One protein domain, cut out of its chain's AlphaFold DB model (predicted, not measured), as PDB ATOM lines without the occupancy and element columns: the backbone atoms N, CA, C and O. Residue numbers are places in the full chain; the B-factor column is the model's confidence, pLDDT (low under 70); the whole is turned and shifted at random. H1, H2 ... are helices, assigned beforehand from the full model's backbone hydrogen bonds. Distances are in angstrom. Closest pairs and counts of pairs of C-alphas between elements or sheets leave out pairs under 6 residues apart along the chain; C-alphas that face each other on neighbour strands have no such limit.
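This is residues 191 to 224 and 278 to 303 of the 308 residues of the protein "UPF0029 domain-containing protein" of Trichosporon asahii var. asahii (strain ATCC 90039 / CBS 2479 / JCM 2466 / KCTC 7840 / NBRC 103889/ NCYC 2677 / UAMH 7654) (UniProt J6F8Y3). Two long, nearly straight helices, H1 and then H2, run side by side the same way and make a thin rod. H1 is the longer, and its first residues 192 to 197 stick out beyond H2 together with His 191. The printed part has 60 residues with two named helices and no named strand, class all helix. It is loose, with a radius of gyration of the C-alphas of 15.0 A, and spans 54 by 15 by 12 A.

H1, residues 192 to 224, begins at C-alpha 192 (63.953, -64.586, 334.217) and is 48.1 A long from first to last C-alpha. H2, residues 279 to 303, is 36.0 A long and ends at C-alpha 303 (69.656, -22.658, 304.397).

H1 and H2 touch, with 32 pairs of C-alphas within 8 A; the closest C-alphas are those of Ile 216 and Met 293, 5.7 A apart. They run the same way at a shallow tilt of 19 degrees. In H2 every O i to N i+4 pair is within hydrogen-bond range; in H1 28 of 29 are.

The two C-alphas farthest apart, those of His 191 and Leu 303, are 54.0 A apart. Residues 225 to 277 are not printed, and C-alphas 224 and 278 are 34.0 A apart across the cut. Mean pLDDT of the printed part is 75.0; residues 191 to 205, 207 to 208, 212 and 282 are under 70.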
ATOM      1  N   HIS A 191      66.334 -67.768 335.782       51.62
ATOM      2  CA  HIS A 191      66.457 -67.547 334.329       51.62
ATOM      3  C   HIS A 191      65.722 -66.287 333.814       51.62
ATOM      4  O   HIS A 191      66.146 -65.685 332.829       51.62
ATOM      5  N   ALA A 192      64.682 -65.824 334.520       52.66
ATOM      6  CA  ALA A 192      63.953 -64.586 334.217       52.66
ATOM      7  C   ALA A 192      64.838 -63.320 334.184       52.66
ATOM      8  O   ALA A 192      64.480 -62.329 333.549       52.66
ATOM      9  N   ALA A 193      66.011 -63.347 334.820       54.22
ATOM     10  CA  ALA A 193      66.927 -62.216 334.833       54.22
ATOM     11  C   ALA A 193      67.557 -61.928 333.445       54.22
ATOM     12  O   ALA A 193      67.996 -60.806 333.202       54.22
ATOM     13  N   GLN A 194      67.616 -62.899 332.520       54.00
ATOM     14  CA  GLN A 194      68.036 -62.636 331.130       54.00
ATOM     15  C   GLN A 194      66.963 -61.828 330.379       54.00
ATOM     16  O   GLN A 194      67.271 -60.815 329.753       54.00
ATOM     17  N   ALA A 195      65.691 -62.200 330.551       56.06
ATOM     18  CA  ALA A 195      64.553 -61.465 330.000       56.06
ATOM     19  C   ALA A 195      64.419 -60.041 330.584       56.06
ATOM     20  O   ALA A 195      63.855 -59.161 329.935       56.06
ATOM     21  N   LEU A 196      64.953 -59.779 331.786       58.41
ATOM     22  CA  LEU A 196      65.084 -58.415 332.315       58.41
ATOM     23  C   LEU A 196      66.033 -57.574 331.446       58.41
ATOM     24  O   LEU A 196      65.667 -56.464 331.075       58.41
ATOM     25  N   MET A 197      67.206 -58.098 331.068       59.53
ATOM     26  CA  MET A 197      68.162 -57.365 330.222       59.53
ATOM     27  C   MET A 197      67.626 -57.121 328.809       59.53
ATOM     28  O   MET A 197      67.789 -56.030 328.272       59.53
ATOM     29  N   GLU A 198      66.919 -58.093 328.231       62.91
ATOM     30  CA  GLU A 198      66.222 -57.907 326.953       62.91
ATOM     31  C   GLU A 198      65.170 -56.791 327.050       62.91
ATOM     32  O   GLU A 198      65.093 -55.939 326.166       62.91
ATOM     33  N   LYS A 199      64.413 -56.716 328.155       64.31
ATOM     34  CA  LYS A 199      63.466 -55.618 328.405       64.31
ATOM     35  C   LYS A 199      64.145 -54.261 328.617       64.31
ATOM     36  O   LYS A 199      63.612 -53.273 328.115       64.31
ATOM     37  N   VAL A 200      65.289 -54.200 329.313       64.94
ATOM     38  CA  VAL A 200      66.111 -52.976 329.428       64.94
ATOM     39  C   VAL A 200      66.527 -52.517 328.031       64.94
ATOM     40  O   VAL A 200      66.133 -51.432 327.611       64.94
ATOM     41  N   LYS A 201      67.187 -53.389 327.255       64.75
ATOM     42  CA  LYS A 201      67.640 -53.082 325.892       64.75
ATOM     43  C   LYS A 201      66.491 -52.614 324.992       64.75
ATOM     44  O   LYS A 201      66.611 -51.591 324.322       64.75
ATOM     45  N   LEU A 202      65.356 -53.318 324.992       65.19
ATOM     46  CA  LEU A 202      64.173 -52.908 324.230       65.19
ATOM     47  C   LEU A 202      63.651 -51.534 324.666       65.19
ATOM     48  O   LEU A 202      63.231 -50.753 323.812       65.19
ATOM     49  N   ARG A 203      63.661 -51.219 325.966       69.25
ATOM     50  CA  ARG A 203      63.217 -49.913 326.463       69.25
ATOM     51  C   ARG A 203      64.162 -48.796 326.044       69.25
ATOM     52  O   ARG A 203      63.678 -47.775 325.562       69.25
ATOM     53  N   ASP A 204      65.465 -48.991 326.185       66.00
ATOM     54  CA  ASP A 204      66.457 -47.961 325.875       66.00
ATOM     55  C   ASP A 204      66.431 -47.621 324.376       66.00
ATOM     56  O   ASP A 204      66.358 -46.448 324.006       66.00
ATOM     57  N   LEU A 205      66.312 -48.639 323.513       68.25
ATOM     58  CA  LEU A 205      66.108 -48.464 322.071       68.25
ATOM     59  C   LEU A 205      64.798 -47.711 321.738       68.25
ATOM     60  O   LEU A 205      64.779 -46.848 320.859       68.25
ATOM     61  N   ARG A 206      63.689 -47.996 322.439       75.62
ATOM     62  CA  ARG A 206      62.409 -47.269 322.266       75.62
ATOM     63  C   ARG A 206      62.488 -45.819 322.755       75.62
ATOM     64  O   ARG A 206      61.873 -44.941 322.149       75.62
ATOM     65  N   SER A 207      63.236 -45.569 323.829       69.69
ATOM     66  CA  SER A 207      63.486 -44.225 324.358       69.69
ATOM     67  C   SER A 207      64.278 -43.395 323.344       69.69
ATOM     68  O   SER A 207      63.810 -42.342 322.916       69.69
ATOM     69  N   ALA A 208      65.390 -43.942 322.838       66.31
ATOM     70  CA  ALA A 208      66.216 -43.312 321.807       66.31
ATOM     71  C   ALA A 208      65.414 -42.956 320.541       66.31
ATOM     72  O   ALA A 208      65.526 -41.843 320.030       66.31
ATOM     73  N   LEU A 209      64.539 -43.854 320.066       71.44
ATOM     74  CA  LEU A 209      63.643 -43.571 318.935       71.44
ATOM     75  C   LEU A 209      62.662 -42.423 319.197       71.44
ATOM     76  O   LEU A 209      62.360 -41.660 318.279       71.44
ATOM     77  N   THR A 210      62.173 -42.298 320.430       75.06
ATOM     78  CA  THR A 210      61.254 -41.221 320.821       75.06
ATOM     79  C   THR A 210      61.982 -39.875 320.810       75.06
ATOM     80  O   THR A 210      61.515 -38.936 320.170       75.06
ATOM     81  N   THR A 211      63.180 -39.811 321.403       72.12
ATOM     82  CA  THR A 211      64.041 -38.615 321.385       72.12
ATOM     83  C   THR A 211      64.456 -38.217 319.964       72.12
ATOM     84  O   THR A 211      64.419 -37.035 319.616       72.12
ATOM     85  N   LEU A 212      64.797 -39.185 319.103       69.12
ATOM     86  CA  LEU A 212      65.129 -38.924 317.697       69.12
ATOM     87  C   LEU A 212      63.939 -38.358 316.908       69.12
ATOM     88  O   LEU A 212      64.134 -37.488 316.060       69.12
ATOM     89  N   ASP A 213      62.709 -38.801 317.179       75.94
ATOM     90  CA  ASP A 213      61.515 -38.228 316.543       75.94
ATOM     91  C   ASP A 213      61.226 -36.793 316.988       75.94
ATOM     92  O   ASP A 213      60.820 -35.966 316.168       75.94
ATOM     93  N   GLU A 214      61.462 -36.477 318.260       78.94
ATOM     94  CA  GLU A 214      61.336 -35.114 318.776       78.94
ATOM     95  C   GLU A 214      62.373 -34.186 318.127       78.94
ATOM     96  O   GLU A 214      61.997 -33.139 317.591       78.94
ATOM     97  N   ALA A 215      63.637 -34.618 318.040       73.81
ATOM     98  CA  ALA A 215      64.718 -33.888 317.372       73.81
ATOM     99  C   ALA A 215      64.475 -33.695 315.859       73.81
ATOM    100  O   ALA A 215      64.602 -32.586 315.338       73.81
ATOM    101  N   ILE A 216      64.043 -34.740 315.140       79.69
ATOM    102  CA  ILE A 216      63.641 -34.639 313.723       79.69
ATOM    103  C   ILE A 216      62.444 -33.689 313.565       79.69
ATOM    104  O   ILE A 216      62.365 -32.938 312.588       79.69
ATOM    105  N   GLY A 217      61.512 -33.698 314.522       79.88
ATOM    106  CA  GLY A 217      60.393 -32.765 314.584       79.88
ATOM    107  C   GLY A 217      60.828 -31.310 314.786       79.88
ATOM    108  O   GLY A 217      60.218 -30.422 314.191       79.88
ATOM    109  N   GLU A 218      61.871 -31.058 315.582       84.62
ATOM    110  CA  GLU A 218      62.497 -29.737 315.741       84.62
ATOM    111  C   GLU A 218      63.159 -29.271 314.443       84.62
ATOM    112  O   GLU A 218      62.774 -28.229 313.916       84.62
ATOM    113  N   LEU A 219      64.049 -30.073 313.852       80.44
ATOM    114  CA  LEU A 219      64.741 -29.707 312.609       80.44
ATOM    115  C   LEU A 219      63.772 -29.419 311.455       80.44
ATOM    116  O   LEU A 219      63.981 -28.487 310.680       80.44
ATOM    117  N   ARG A 220      62.673 -30.178 311.346       87.19
ATOM    118  CA  ARG A 220      61.621 -29.913 310.348       87.19
ATOM    119  C   ARG A 220      60.899 -28.587 310.587       87.19
ATOM    120  O   ARG A 220      60.584 -27.907 309.613       87.19
ATOM    121  N   ARG A 221      60.649 -28.211 311.848       88.62
ATOM    122  CA  ARG A 221      60.061 -26.909 312.206       88.62
ATOM    123  C   ARG A 221      61.017 -25.764 311.874       88.62
ATOM    124  O   ARG A 221      60.594 -24.817 311.217       88.62
ATOM    125  N   ASP A 222      62.292 -25.888 312.227       85.06
ATOM    126  CA  ASP A 222      63.314 -24.880 311.921       85.06
ATOM    127  C   ASP A 222      63.492 -24.678 310.407       85.06
ATOM    128  O   ASP A 222      63.485 -23.543 309.931       85.06
ATOM    129  N   ILE A 223      63.583 -25.766 309.629       87.12
ATOM    130  CA  ILE A 223      63.648 -25.703 308.159       87.12
ATOM    131  C   ILE A 223      62.399 -25.021 307.590       87.12
ATOM    132  O   ILE A 223      62.529 -24.180 306.703       87.12
ATOM    133  N   ALA A 224      61.200 -25.341 308.093       87.38
ATOM    134  CA  ALA A 224      59.963 -24.714 307.625       87.38
ATOM    135  C   ALA A 224      59.933 -23.203 307.909       87.38
ATOM    136  O   ALA A 224      59.594 -22.428 307.018       87.38
ATOM    137  N   ASP A 278      61.033 -56.614 318.699       79.56
ATOM    138  CA  ASP A 278      62.277 -57.026 318.036       79.56
ATOM    139  C   ASP A 278      63.373 -55.947 318.210       79.56
ATOM    140  O   ASP A 278      63.199 -54.829 317.703       79.56
ATOM    141  N   PRO A 279      64.501 -56.248 318.890       71.88
ATOM    142  CA  PRO A 279      65.581 -55.288 319.099       71.88
ATOM    143  C   PRO A 279      66.310 -54.929 317.798       71.88
ATOM    144  O   PRO A 279      66.643 -53.764 317.607       71.88
ATOM    145  N   VAL A 280      66.484 -55.871 316.863       75.81
ATOM    146  CA  VAL A 280      67.181 -55.625 315.586       75.81
ATOM    147  C   VAL A 280      66.362 -54.672 314.715       75.81
ATOM    148  O   VAL A 280      66.902 -53.798 314.032       75.81
ATOM    149  N   ARG A 281      65.030 -54.789 314.756       77.44
ATOM    150  CA  ARG A 281      64.130 -53.831 314.103       77.44
ATOM    151  C   ARG A 281      64.205 -52.439 314.731       77.44
ATOM    152  O   ARG A 281      64.159 -51.463 313.985       77.44
ATOM    153  N   LEU A 282      64.321 -52.332 316.054       67.00
ATOM    154  CA  LEU A 282      64.493 -51.042 316.730       67.00
ATOM    155  C   LEU A 282      65.850 -50.401 316.385       67.00
ATOM    156  O   LEU A 282      65.874 -49.240 315.992       67.00
ATOM    157  N   GLU A 283      66.948 -51.160 316.420       70.88
ATOM    158  CA  GLU A 283      68.293 -50.710 316.016       70.88
ATOM    159  C   GLU A 283      68.315 -50.190 314.565       70.88
ATOM    160  O   GLU A 283      68.815 -49.099 314.290       70.88
ATOM    161  N   ARG A 284      67.683 -50.914 313.628       78.94
ATOM    162  CA  ARG A 284      67.533 -50.465 312.228       78.94
ATOM    163  C   ARG A 284      66.720 -49.177 312.098       78.94
ATOM    164  O   ARG A 284      67.019 -48.356 311.230       78.94
ATOM    165  N   LEU A 285      65.687 -48.998 312.925       79.50
ATOM    166  CA  LEU A 285      64.908 -47.759 312.952       79.50
ATOM    167  C   LEU A 285      65.747 -46.593 313.489       79.50
ATOM    168  O   LEU A 285      65.659 -45.511 312.915       79.50
ATOM    169  N   ILE A 286      66.581 -46.806 314.514       75.44
ATOM    170  CA  ILE A 286      67.489 -45.782 315.056       75.44
ATOM    171  C   ILE A 286      68.436 -45.304 313.955       75.44
ATOM    172  O   ILE A 286      68.388 -44.131 313.597       75.44
ATOM    173  N   ALA A 287      69.164 -46.217 313.304       74.94
ATOM    174  CA  ALA A 287      70.087 -45.871 312.219       74.94
ATOM    175  C   ALA A 287      69.400 -45.122 311.054       74.94
ATOM    176  O   ALA A 287      69.955 -44.187 310.468       74.94
ATOM    177  N   ALA A 288      68.156 -45.484 310.715       79.88
ATOM    178  CA  ALA A 288      67.373 -44.777 309.698       79.88
ATOM    179  C   ALA A 288      66.953 -43.357 310.138       79.88
ATOM    180  O   ALA A 288      66.913 -42.434 309.314       79.88
ATOM    181  N   LYS A 289      66.649 -43.162 311.426       81.12
ATOM    182  CA  LYS A 289      66.301 -41.860 312.018       81.12
ATOM    183  C   LYS A 289      67.532 -40.966 312.153       81.12
ATOM    184  O   LYS A 289      67.468 -39.822 311.724       81.12
ATOM    185  N   GLU A 290      68.663 -41.491 312.613       77.75
ATOM    186  CA  GLU A 290      69.953 -40.784 312.659       77.75
ATOM    187  C   GLU A 290      70.371 -40.291 311.268       77.75
ATOM    188  O   GLU A 290      70.668 -39.110 311.088       77.75
ATOM    189  N   LYS A 291      70.273 -41.146 310.239       83.62
ATOM    190  CA  LYS A 291      70.503 -40.740 308.843       83.62
ATOM    191  C   LYS A 291      69.524 -39.654 308.375       83.62
ATOM    192  O   LYS A 291      69.904 -38.755 307.627       83.62
ATOM    193  N   THR A 292      68.267 -39.713 308.815       81.25
ATOM    194  CA  THR A 292      67.269 -38.669 308.524       81.25
ATOM    195  C   THR A 292      67.633 -37.346 309.202       81.25
ATOM    196  O   THR A 292      67.534 -36.300 308.566       81.25
ATOM    197  N   MET A 293      68.086 -37.386 310.456       85.62
ATOM    198  CA  MET A 293      68.547 -36.227 311.220       85.62
ATOM    199  C   MET A 293      69.759 -35.574 310.546       85.62
ATOM    200  O   MET A 293      69.688 -34.398 310.210       85.62
ATOM    201  N   ALA A 294      70.794 -36.349 310.203       81.25
ATOM    202  CA  ALA A 294      71.986 -35.852 309.510       81.25
ATOM    203  C   ALA A 294      71.668 -35.176 308.159       81.25
ATOM    204  O   ALA A 294      72.240 -34.133 307.827       81.25
ATOM    205  N   ASN A 295      70.713 -35.720 307.394       84.88
ATOM    206  CA  ASN A 295      70.245 -35.108 306.145       84.88
ATOM    207  C   ASN A 295      69.517 -33.768 306.385       84.88
ATOM    208  O   ASN A 295      69.669 -32.829 305.600       84.88
ATOM    209  N   LEU A 296      68.717 -33.670 307.454       84.94
ATOM    210  CA  LEU A 296      68.003 -32.443 307.824       84.94
ATOM    211  C   LEU A 296      68.956 -31.379 308.379       84.94
ATOM    212  O   LEU A 296      68.860 -30.232 307.954       84.94
ATOM    213  N   ASP A 297      69.905 -31.756 309.239       85.69
ATOM    214  CA  ASP A 297      70.981 -30.879 309.719       85.69
ATOM    215  C   ASP A 297      71.778 -30.299 308.544       85.69
ATOM    216  O   ASP A 297      71.985 -29.090 308.471       85.69
ATOM    217  N   SER A 298      72.146 -31.140 307.570       87.12
ATOM    218  CA  SER A 298      72.847 -30.710 306.351       87.12
ATOM    219  C   SER A 298      72.031 -29.684 305.554       87.12
ATOM    220  O   SER A 298      72.550 -28.637 305.171       87.12
ATOM    221  N   LYS A 299      70.727 -29.929 305.350       86.62
ATOM    222  CA  LYS A 299      69.834 -28.982 304.658       86.62
ATOM    223  C   LYS A 299      69.671 -27.665 305.426       86.62
ATOM    224  O   LYS A 299      69.652 -26.594 304.827       86.62
ATOM    225  N   LEU A 300      69.555 -27.740 306.748       85.50
ATOM    226  CA  LEU A 300      69.424 -26.588 307.637       85.50
ATOM    227  C   LEU A 300      70.724 -25.768 307.709       85.50
ATOM    228  O   LEU A 300      70.654 -24.547 307.825       85.50
ATOM    229  N   ALA A 301      71.892 -26.400 307.577       86.81
ATOM    230  CA  ALA A 301      73.171 -25.711 307.432       86.81
ATOM    231  C   ALA A 301      73.254 -24.928 306.110       86.81
ATOM    232  O   ALA A 301      73.610 -23.752 306.140       86.81
ATOM    233  N   VAL A 302      72.843 -25.522 304.979       89.12
ATOM    234  CA  VAL A 302      72.780 -24.825 303.675       89.12
ATOM    235  C   VAL A 302      71.854 -23.604 303.741       89.12
ATOM    236  O   VAL A 302      72.296 -22.496 303.461       89.12
ATOM    237  N   LEU A 303      70.620 -23.765 304.238       85.31
ATOM    238  CA  LEU A 303      69.656 -22.658 304.397       85.31
ATOM    239  C   LEU A 303      70.115 -21.552 305.370       85.31
ATOM    240  O   LEU A 303      69.571 -20.447 305.357       85.31
TER     241      LEU A 303